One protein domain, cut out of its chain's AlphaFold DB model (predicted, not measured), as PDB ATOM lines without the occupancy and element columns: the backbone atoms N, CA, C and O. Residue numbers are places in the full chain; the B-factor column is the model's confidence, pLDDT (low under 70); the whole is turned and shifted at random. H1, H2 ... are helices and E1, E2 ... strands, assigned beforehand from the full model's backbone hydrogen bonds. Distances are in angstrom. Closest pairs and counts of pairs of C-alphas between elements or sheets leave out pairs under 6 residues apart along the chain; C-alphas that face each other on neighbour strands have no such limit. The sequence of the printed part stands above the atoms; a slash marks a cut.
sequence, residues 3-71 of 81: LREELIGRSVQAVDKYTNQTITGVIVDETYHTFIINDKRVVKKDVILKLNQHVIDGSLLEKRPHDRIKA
ATOM      1  N   LEU A   3      15.586 -41.360  13.587       84.62
ATOM      2  CA  LEU A   3      16.810 -41.514  14.380       84.62
ATOM      3  C   LEU A   3      17.901 -40.479  14.047       84.62
ATOM      4  O   LEU A   3      18.818 -40.315  14.837       84.62
ATOM      5  N   ARG A   4      17.843 -39.792  12.898       87.56
ATOM      6  CA  ARG A   4      18.802 -38.744  12.488       87.56
ATOM      7  C   ARG A   4      18.203 -37.339  12.501       87.56
ATOM      8  O   ARG A   4      18.818 -36.420  11.974       87.56
ATOM      9  N   GLU A   5      16.999 -37.185  13.026       89.81
ATOM     10  CA  GLU A   5      16.302 -35.904  13.028       89.81
ATOM     11  C   GLU A   5      16.480 -35.195  14.373       89.81
ATOM     12  O   GLU A   5      16.803 -35.816  15.393       89.81
ATOM     13  N   GLU A   6      16.294 -33.876  14.347       93.31
ATOM     14  CA  GLU A   6      16.191 -33.078  15.563       93.31
ATOM     15  C   GLU A   6      14.876 -33.414  16.275       93.31
ATOM     16  O   GLU A   6      13.796 -33.391  15.668       93.31
ATOM     17  N   LEU A   7      14.994 -33.760  17.557       94.38
ATOM     18  CA  LEU A   7      13.875 -34.156  18.407       94.38
ATOM     19  C   LEU A   7      13.468 -33.030  19.362       94.38
ATOM     20  O   LEU A   7      12.315 -33.005  19.791       94.38
ATOM     21  N   ILE A   8      14.366 -32.088  19.661       95.25
ATOM     22  CA  ILE A   8      14.049 -30.901  20.458       95.25
ATOM     23  C   ILE A   8      12.972 -30.079  19.730       95.25
ATOM     24  O   ILE A   8      13.004 -29.897  18.513       95.25
ATOM     25  N   GLY A   9      11.967 -29.625  20.478       95.00
ATOM     26  CA  GLY A   9      10.786 -28.927  19.967       95.00
ATOM     27  C   GLY A   9       9.689 -29.845  19.418       95.00
ATOM     28  O   GLY A   9       8.625 -29.359  19.033       95.00
ATOM     29  N   ARG A  10       9.889 -31.172  19.385       94.44
ATOM     30  CA  ARG A  10       8.856 -32.122  18.944       94.44
ATOM     31  C   ARG A  10       7.954 -32.541  20.101       94.44
ATOM     32  O   ARG A  10       8.427 -32.810  21.203       94.44
ATOM     33  N   SER A  11       6.657 -32.649  19.814       95.19
ATOM     34  CA  SER A  11       5.679 -33.263  20.716       95.19
ATOM     35  C   SER A  11       5.815 -34.783  20.678       95.19
ATOM     36  O   SER A  11       5.861 -35.382  19.600       95.19
ATOM     37  N   VAL A  12       5.901 -35.401  21.855       95.69
ATOM     38  CA  VAL A  12       6.131 -36.835  22.030       95.69
ATOM     39  C   VAL A  12       5.287 -37.403  23.159       95.69
ATOM     40  O   VAL A  12       4.903 -36.710  24.104       95.69
ATOM     41  N   GLN A  13       5.055 -38.709  23.087       96.50
ATOM     42  CA  GLN A  13       4.574 -39.510  24.203       96.50
ATOM     43  C   GLN A  13       5.656 -40.534  24.564       96.50
ATOM     44  O   GLN A  13       5.939 -41.442  23.785       96.50
ATOM     45  N   ALA A  14       6.276 -40.375  25.730       96.19
ATOM     46  CA  ALA A  14       7.234 -41.313  26.296       96.19
ATOM     47  C   ALA A  14       6.510 -42.280  27.236       96.19
ATOM     48  O   ALA A  14       5.833 -41.843  28.165       96.19
ATOM     49  N   VAL A  15       6.652 -43.580  26.998       96.88
ATOM     50  CA  VAL A  15       6.125 -44.640  27.864       96.88
ATOM     51  C   VAL A  15       7.301 -45.326  28.542       96.88
ATOM     52  O   VAL A  15       8.183 -45.845  27.861       96.88
ATOM     53  N   ASP A  16       7.323 -45.311  29.867       95.62
ATOM     54  CA  ASP A  16       8.326 -45.998  30.676       95.62
ATOM     55  C   ASP A  16       8.117 -47.516  30.629       95.62
ATOM     56  O   ASP A  16       7.008 -48.008  30.832       95.62
ATOM     57  N   LYS A  17       9.184 -48.266  30.344       94.50
ATOM     58  CA  LYS A  17       9.133 -49.721  30.137       94.50
ATOM     59  C   LYS A  17       8.899 -50.511  31.423       94.50
ATOM     60  O   LYS A  17       8.437 -51.646  31.350       94.50
ATOM     61  N   TYR A  18       9.252 -49.953  32.579       93.50
ATOM     62  CA  TYR A  18       9.198 -50.654  33.862       93.50
ATOM     63  C   TYR A  18       7.919 -50.337  34.626       93.50
ATOM     64  O   TYR A  18       7.335 -51.205  35.268       93.50
ATOM     65  N   THR A  19       7.486 -49.084  34.555       94.06
ATOM     66  CA  THR A  19       6.344 -48.575  35.316       94.06
ATOM     67  C   THR A  19       5.086 -48.420  34.465       94.06
ATOM     68  O   THR A  19       4.018 -48.167  35.020       94.06
ATOM     69  N   ASN A  20       5.191 -48.536  33.133       92.38
ATOM     70  CA  ASN A  20       4.135 -48.209  32.163       92.38
ATOM     71  C   ASN A  20       3.586 -46.777  32.296       92.38
ATOM     72  O   ASN A  20       2.550 -46.440  31.715       92.38
ATOM     73  N   GLN A  21       4.273 -45.906  33.041       93.75
ATOM     74  CA  GLN A  21       3.887 -44.510  33.159       93.75
ATOM     75  C   GLN A  21       4.110 -43.800  31.832       93.75
ATOM     76  O   GLN A  21       5.085 -44.038  31.121       93.75
ATOM     77  N   THR A  22       3.186 -42.906  31.508       95.31
ATOM     78  CA  THR A  22       3.212 -42.166  30.254       95.31
ATOM     79  C   THR A  22       3.419 -40.686  30.528       95.31
ATOM     80  O   THR A  22       2.684 -40.078  31.305       95.31
ATOM     81  N   ILE A  23       4.412 -40.102  29.867       95.00
ATOM     82  CA  ILE A  23       4.701 -38.672  29.883       95.00
ATOM     83  C   ILE A  23       4.465 -38.146  28.472       95.00
ATOM     84  O   ILE A  23       5.111 -38.581  27.521       95.00
ATOM     85  N   THR A  24       3.541 -37.202  28.333       96.00
ATOM     86  CA  THR A  24       3.273 -36.516  27.066       96.00
ATOM     87  C   THR A  24       3.717 -35.069  27.182       96.00
ATOM     88  O   THR A  24       3.442 -34.414  28.187       96.00
ATOM     89  N   GLY A  25       4.413 -34.572  26.166       95.94
ATOM     90  CA  GLY A  25       4.928 -33.211  26.174       95.94
ATOM     91  C   GLY A  25       5.877 -32.921  25.029       95.94
ATOM     92  O   GLY A  25       6.069 -33.744  24.137       95.94
ATOM     93  N   VAL A  26       6.478 -31.739  25.071       96.44
ATOM     94  CA  VAL A  26       7.493 -31.325  24.100       96.44
ATOM     95  C   VAL A  26       8.876 -31.626  24.663       96.44
ATOM     96  O   VAL A  26       9.133 -31.371  25.841       96.44
ATOM     97  N   ILE A  27       9.769 -32.171  23.834       96.25
ATOM     98  CA  ILE A  27      11.182 -32.315  24.202       96.25
ATOM     99  C   ILE A  27      11.809 -30.921  24.213       96.25
ATOM    100  O   ILE A  27      11.893 -30.278  23.170       96.25
ATOM    101  N   VAL A  28      12.250 -30.453  25.376       97.06
ATOM    102  CA  VAL A  28      12.885 -29.131  25.531       97.06
ATOM    103  C   VAL A  28      14.407 -29.213  25.526       97.06
ATOM    104  O   VAL A  28      15.067 -28.266  25.114       97.06
ATOM    105  N   ASP A  29      14.961 -30.351  25.940       96.44
ATOM    106  CA  ASP A  29      16.400 -30.599  25.943       96.44
ATOM    107  C   ASP A  29      16.691 -32.093  25.765       96.44
ATOM    108  O   ASP A  29      15.876 -32.967  26.090       96.44
ATOM    109  N   GLU A  30      17.879 -32.390  25.259       96.06
ATOM    110  CA  GLU A  30      18.370 -33.738  25.059       96.06
ATOM    111  C   GLU A  30      19.872 -33.824  25.373       96.06
ATOM    112  O   GLU A  30      20.720 -33.231  24.706       96.06
ATOM    113  N   THR A  31      20.220 -34.673  26.342       96.62
ATOM    114  CA  THR A  31      21.614 -34.991  26.674       96.62
ATOM    115  C   THR A  31      22.036 -36.312  26.026       96.62
ATOM    116  O   THR A  31      21.339 -36.854  25.172       96.62
ATOM    117  N   TYR A  32      23.178 -36.882  26.420       96.31
ATOM    118  CA  TYR A  32      23.594 -38.191  25.914       96.31
ATOM    119  C   TYR A  32      22.581 -39.301  26.278       96.31
ATOM    120  O   TYR A  32      22.135 -40.034  25.394       96.31
ATOM    121  N   HIS A  33      22.173 -39.386  27.552       97.69
ATOM    122  CA  HIS A  33      21.333 -40.474  28.084       97.69
ATOM    123  C   HIS A  33      19.903 -40.063  28.430       97.69
ATOM    124  O   HIS A  33      19.099 -40.926  28.783       97.69
ATOM    125  N   THR A  34      19.563 -38.773  28.376       97.50
ATOM    126  CA  THR A  34      18.254 -38.295  28.844       97.50
ATOM    127  C   THR A  34      17.585 -37.345  27.866       97.50
ATOM    128  O   THR A  34      18.257 -36.638  27.118       97.50
ATOM    129  N   PHE A  35      16.261 -37.289  27.947       96.94
ATOM    130  CA  PHE A  35      15.428 -36.206  27.434       96.94
ATOM    131  C   PHE A  35      14.894 -35.376  28.603       96.94
ATOM    132  O   PHE A  35      14.744 -35.893  29.714       96.94
ATOM    133  N   ILE A  36      14.577 -34.110  28.352       97.06
ATOM    134  CA  ILE A  36      13.698 -33.317  29.212       97.06
ATOM    135  C   ILE A  36      12.393 -33.097  28.448       97.06
ATOM    136  O   ILE A  36      12.409 -32.547  27.350       97.06
ATOM    137  N   ILE A  37      11.276 -33.557  29.014       96.38
ATOM    138  CA  ILE A  37       9.933 -33.468  28.428       96.38
ATOM    139  C   ILE A  37       9.032 -32.772  29.446       96.38
ATOM    140  O   ILE A  37       8.790 -33.338  30.511       96.38
ATOM    141  N   ASN A  38       8.547 -31.562  29.140       90.75
ATOM    142  CA  ASN A  38       7.777 -30.725  30.080       90.75
ATOM    143  C   ASN A  38       8.418 -30.679  31.489       90.75
ATOM    144  O   ASN A  38       7.805 -31.101  32.468       90.75
ATOM    145  N   ASP A  39       9.691 -30.276  31.566       92.12
ATOM    146  CA  ASP A  39      10.509 -30.195  32.794       92.12
ATOM    147  C   ASP A  39      10.779 -31.519  33.531       92.12
ATOM    148  O   ASP A  39      11.493 -31.549  34.535       92.12
ATOM    149  N   LYS A  40      10.290 -32.654  33.018       94.75
ATOM    150  CA  LYS A  40      10.606 -33.979  33.558       94.75
ATOM    151  C   LYS A  40      11.793 -34.582  32.834       94.75
ATOM    152  O   LYS A  40      11.806 -34.691  31.608       94.75
ATOM    153  N   ARG A  41      12.780 -35.036  33.604       96.31
ATOM    154  CA  ARG A  41      13.919 -35.784  33.075       96.31
ATOM    155  C   ARG A  41      13.535 -37.246  32.874       96.31
ATOM    156  O   ARG A  41      13.071 -37.900  33.801       96.31
ATOM    157  N   VAL A  42      13.781 -37.746  31.672       96.00
ATOM    158  CA  VAL A  42      13.442 -39.106  31.250       96.00
ATOM    159  C   VAL A  42      14.690 -39.783  30.697       96.00
ATOM    160  O   VAL A  42      15.403 -39.200  29.879       96.00
ATOM    161  N   VAL A  43      14.980 -41.005  31.141       97.12
ATOM    162  CA  VAL A  43      16.142 -41.773  30.678       97.12
ATOM    163  C   VAL A  43      15.793 -42.488  29.375       97.12
ATOM    164  O   VAL A  43      14.801 -43.201  29.293       97.12
ATOM    165  N   LYS A  44      16.626 -42.319  28.345       96.38
ATOM    166  CA  LYS A  44      16.369 -42.820  26.987       96.38
ATOM    167  C   LYS A  44      16.170 -44.331  26.937       96.38
ATOM    168  O   LYS A  44      15.211 -44.808  26.345       96.38
ATOM    169  N   LYS A  45      17.073 -45.085  27.565       96.56
ATOM    170  CA  LYS A  45      17.069 -46.554  27.523       96.56
ATOM    171  C   LYS A  45      15.795 -47.164  28.142       96.56
ATOM    172  O   LYS A  45      15.369 -48.244  27.726       96.56
ATOM    173  N   ASP A  46      15.176 -46.435  29.071       96.69
ATOM    174  CA  ASP A  46      14.059 -46.895  29.897       96.69
ATOM    175  C   ASP A  46      12.695 -46.581  29.267       96.69
ATOM    176  O   ASP A  46      11.670 -47.014  29.785       96.69
ATOM    177  N   VAL A  47      12.657 -45.869  28.131       96.88
ATOM    178  CA  VAL A  47      11.399 -45.430  27.513       96.88
ATOM    179  C   VAL A  47      11.228 -45.857  26.062       96.88
ATOM    180  O   VAL A  47      12.184 -46.042  25.306       96.88
ATOM    181  N   ILE A  48       9.967 -45.978  25.662       96.75
ATOM    182  CA  ILE A  48       9.522 -46.058  24.273       96.75
ATOM    183  C   ILE A  48       8.915 -44.706  23.907       96.75
ATOM    184  O   ILE A  48       7.988 -44.233  24.564       96.75
ATOM    185  N   LEU A  49       9.427 -44.080  22.852       94.81
ATOM    186  CA  LEU A  49       8.920 -42.816  22.335       94.81
ATOM    187  C   LEU A  49       7.944 -43.054  21.192       94.81
ATOM    188  O   LEU A  49       8.266 -43.708  20.200       94.81
ATOM    189  N   LYS A  50       6.764 -42.454  21.305       94.25
ATOM    190  CA  LYS A  50       5.807 -42.304  20.215       94.25
ATOM    191  C   LYS A  50       5.878 -40.880  19.689       94.25
ATOM    192  O   LYS A  50       5.633 -39.925  20.429       94.25
ATOM    193  N   LEU A  51       6.230 -40.752  18.416       90.31
ATOM    194  CA  LEU A  51       6.387 -39.476  17.727       90.31
ATOM    195  C   LEU A  51       5.675 -39.569  16.378       90.31
ATOM    196  O   LEU A  51       6.088 -40.316  15.486       90.31
ATOM    197  N   ASN A  52       4.581 -38.821  16.233       85.75
ATOM    198  CA  ASN A  52       3.647 -38.953  15.114       85.75
ATOM    199  C   ASN A  52       3.197 -40.421  14.939       85.75
ATOM    200  O   ASN A  52       2.609 -40.999  15.846       85.75
ATOM    201  N   GLN A  53       3.498 -41.031  13.790       86.88
ATOM    202  CA  GLN A  53       3.169 -42.424  13.462       86.88
ATOM    203  C   GLN A  53       4.305 -43.417  13.777       86.88
ATOM    204  O   GLN A  53       4.208 -44.592  13.435       86.88
ATOM    205  N   HIS A  54       5.393 -42.965  14.407       88.81
ATOM    206  CA  HIS A  54       6.558 -43.798  14.696       88.81
ATOM    207  C   HIS A  54       6.610 -44.185  16.171       88.81
ATOM    208  O   HIS A  54       6.408 -43.350  17.054       88.81
ATOM    209  N   VAL A  55       6.950 -45.447  16.419       93.06
ATOM    210  CA  VAL A  55       7.261 -45.984  17.746       93.06
ATOM    211  C   VAL A  55       8.740 -46.343  17.758       93.06
ATOM    212  O   VAL A  55       9.202 -47.100  16.907       93.06
ATOM    213  N   ILE A  56       9.495 -45.758  18.683       92.75
ATOM    214  CA  ILE A  56      10.954 -45.847  18.732       92.75
ATOM    215  C   ILE A  56      11.366 -46.291  20.127       92.75
ATOM    216  O   ILE A  56      10.948 -45.700  21.121       92.75
ATOM    217  N   ASP A  57      12.235 -47.293  20.210       93.88
ATOM    218  CA  ASP A  57      12.916 -47.607  21.461       93.88
ATOM    219  C   ASP A  57      13.954 -46.515  21.763       93.88
ATOM    220  O   ASP A  57      14.855 -46.266  20.956       93.88
ATOM    221  N   GLY A  58      13.843 -45.851  22.915       93.19
ATOM    222  CA  GLY A  58      14.734 -44.753  23.273       93.19
ATOM    223  C   GLY A  58      16.201 -45.175  23.425       93.19
ATOM    224  O   GLY A  58      17.083 -44.342  23.235       93.19
ATOM    225  N   SER A  59      16.504 -46.460  23.640       93.50
ATOM    226  CA  SER A  59      17.886 -46.971  23.616       93.50
ATOM    227  C   SER A  59      18.595 -46.722  22.275       93.50
ATOM    228  O   SER A  59      19.794 -46.453  22.239       93.50
ATOM    229  N   LEU A  60      17.854 -46.696  21.161       91.75
ATOM    230  CA  LEU A  60      18.393 -46.385  19.829       91.75
ATOM    231  C   LEU A  60      18.816 -44.915  19.685       91.75
ATOM    232  O   LEU A  60      19.500 -44.548  18.725       91.75
ATOM    233  N   LEU A  61      18.395 -44.072  20.627       93.12
ATOM    234  CA  LEU A  61      18.652 -42.641  20.671       93.12
ATOM    235  C   LEU A  61      19.768 -42.274  21.667       93.12
ATOM    236  O   LEU A  61      20.007 -41.081  21.861       93.12
ATOM    237  N   GLU A  62      20.464 -43.252  22.269       92.62
ATOM    238  CA  GLU A  62      21.603 -43.049  23.186       92.62
ATOM    239  C   GLU A  62      22.847 -42.481  22.490       92.62
ATOM    240  O   GLU A  62      23.829 -43.178  22.253       92.62
ATOM    241  N   LYS A  63      22.799 -41.192  22.165       92.62
ATOM    242  CA  LYS A  63      23.922 -40.302  21.844       92.62
ATOM    243  C   LYS A  63      23.479 -38.868  22.119       92.62
ATOM    244  O   LYS A  63      22.287 -38.615  22.287       92.62
ATOM    245  N   ARG A  64      24.408 -37.910  22.116       93.44
ATOM    246  CA  ARG A  64      24.025 -36.491  22.027       93.44
ATOM    247  C   ARG A  64      23.365 -36.214  20.664       93.44
ATOM    248  O   ARG A  64      23.740 -36.875  19.690       93.44
ATOM    249  N   PRO A  65      22.451 -35.229  20.553       93.25
ATOM    250  CA  PRO A  65      21.740 -34.930  19.302       93.25
ATOM    251  C   PRO A  65      22.676 -34.772  18.098       93.25
ATOM    252  O   PRO A  65      22.525 -35.455  17.085       93.25
ATOM    253  N   HIS A  66      23.720 -33.949  18.240       91.69
ATOM    254  CA  HIS A  66      24.687 -33.673  17.173       91.69
ATOM    255  C   HIS A  66      25.471 -34.915  16.723       91.69
ATOM    256  O   HIS A  66      25.745 -35.071  15.532       91.69
ATOM    257  N   ASP A  67      25.802 -35.815  17.649       91.44
ATOM    258  CA  ASP A  67      26.486 -37.071  17.335       91.44
ATOM    259  C   ASP A  67      25.539 -38.053  16.643       91.44
ATOM    260  O   ASP A  67      25.928 -38.753  15.705       91.44
ATOM    261  N   ARG A  68      24.279 -38.098  17.088       91.19
ATOM    262  CA  ARG A  68      23.242 -38.969  16.533       91.19
ATOM    263  C   ARG A  68      22.909 -38.606  15.088       91.19
ATOM    264  O   ARG A  68      22.869 -39.487  14.234       91.19
ATOM    265  N   ILE A  69      22.725 -37.317  14.807       89.25
ATOM    266  CA  ILE A  69      22.421 -36.801  13.464       89.25
ATOM    267  C   ILE A  69      23.554 -37.153  12.482       89.25
ATOM    268  O   ILE A  69      23.295 -37.594  11.362       89.25
ATOM    269  N   LYS A  70      24.818 -37.047  12.923       85.94
ATOM    270  CA  LYS A  70      26.005 -37.413  12.127       85.94
ATOM    271  C   LYS A  70      26.234 -38.925  12.020       85.94
ATOM    272  O   LYS A  70      26.991 -39.373  11.155       85.94
ATOM    273  N   ALA A  71      25.616 -39.731  12.883       81.38
ATOM    274  CA  ALA A  71      25.884 -41.158  12.938       81.38
ATOM    275  C   ALA A  71      25.404 -41.886  11.670       81.38
ATOM    276  O   ALA A  71      24.222 -41.894  11.300       81.38
TER     277      ALA A  71
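This is residues 3 to 71 of the 81 residues of the protein "Ribonuclease P protein component 1" of Candidatus Woesearchaeota archaeon (UniProt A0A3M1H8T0). One strongly twisted sheet of six strands folds back on itself at E2 into two leaves, E3 and E4 facing E1, E5 and E6, like a small barrel that is not closed, since its edge strands E4 and E6 are apart. The short helix H1 follows E6 beside the strands, and H2 lies off the sheet beyond it, toward one end of the longest axis. The printed part has 69 residues with six named strands and then two named helices, in the order E1 E2 E3 E4 E5 E6 H1 H2; the class is mixed, helices and strands. The sheet runs E4, E3, E2, E1, E5, E6, all antiparallel. The whole is compact, with a radius of gyration of the C-alphas of 10.7 A and spans of 32 by 23 by 20 A.

E2, residues 22 to 30, is the longest strand by residues, 18.1 A from first to last C-alpha, and bends by 84 degrees at residue 26. E1, residues 11 to 16, is 16.4 A long and begins at C-alpha 11 (5.679, -33.263, 20.716). E3 is residues 34 to 37, 9.6 A, and E4 residues 40 to 43, 10.0 A. E5 is residues 47 to 51, 12.5 A, and E6 residues 54 to 57, 10.0 A. H1 is residues 58 to 61, 5.2 A; H2 is residues 65 to 70, 8.7 A, ending at C-alpha 70 (26.005, -37.413, 12.127).

The folded sheet has E2 as its hinge, with staggered pairing: residues 22 to 26 pair with E1, residues 27 to 30 with E3. E1 and E2 form a hairpin, with N 14 and O 23 at 2.8 A. E2 and E3 form a hairpin, with N 36 and O 29 at 2.8 A. E3 and E4 form a hairpin, with N 35 and O 42 at 2.8 A. E1 to E4 make a meander, each strand the antiparallel neighbour of the one before. E5 is antiparallel to E1 at 155 degrees, with N 15 and O 48 at 2.9 A. E5 and E6 form a hairpin, with N 49 and O 56 at 2.8 A. E4 and E5 meet only through their link. H1 is on the sheet at a height over the sheet of 8.2 A, over none of the strands; the closest C-alphas of E5 and H1, Val 47 and Gly 58, are 5.4 A apart. H2 is not on the sheet. H1 and H2 are close but not clearly touching, the closest C-alphas, Leu 61 and Arg 68, being 7.2 A apart. In H2 every O i to N i+4 pair is within hydrogen-bond range; H1 is too short for such a pair.

The C-alphas of Thr 19 and Lys 70 are the two farthest apart, 32.4 A. The printed part has no cut, and the links between its named elements are tight. The mean pLDDT of the printed part is 93.7, and no printed residue is under 70.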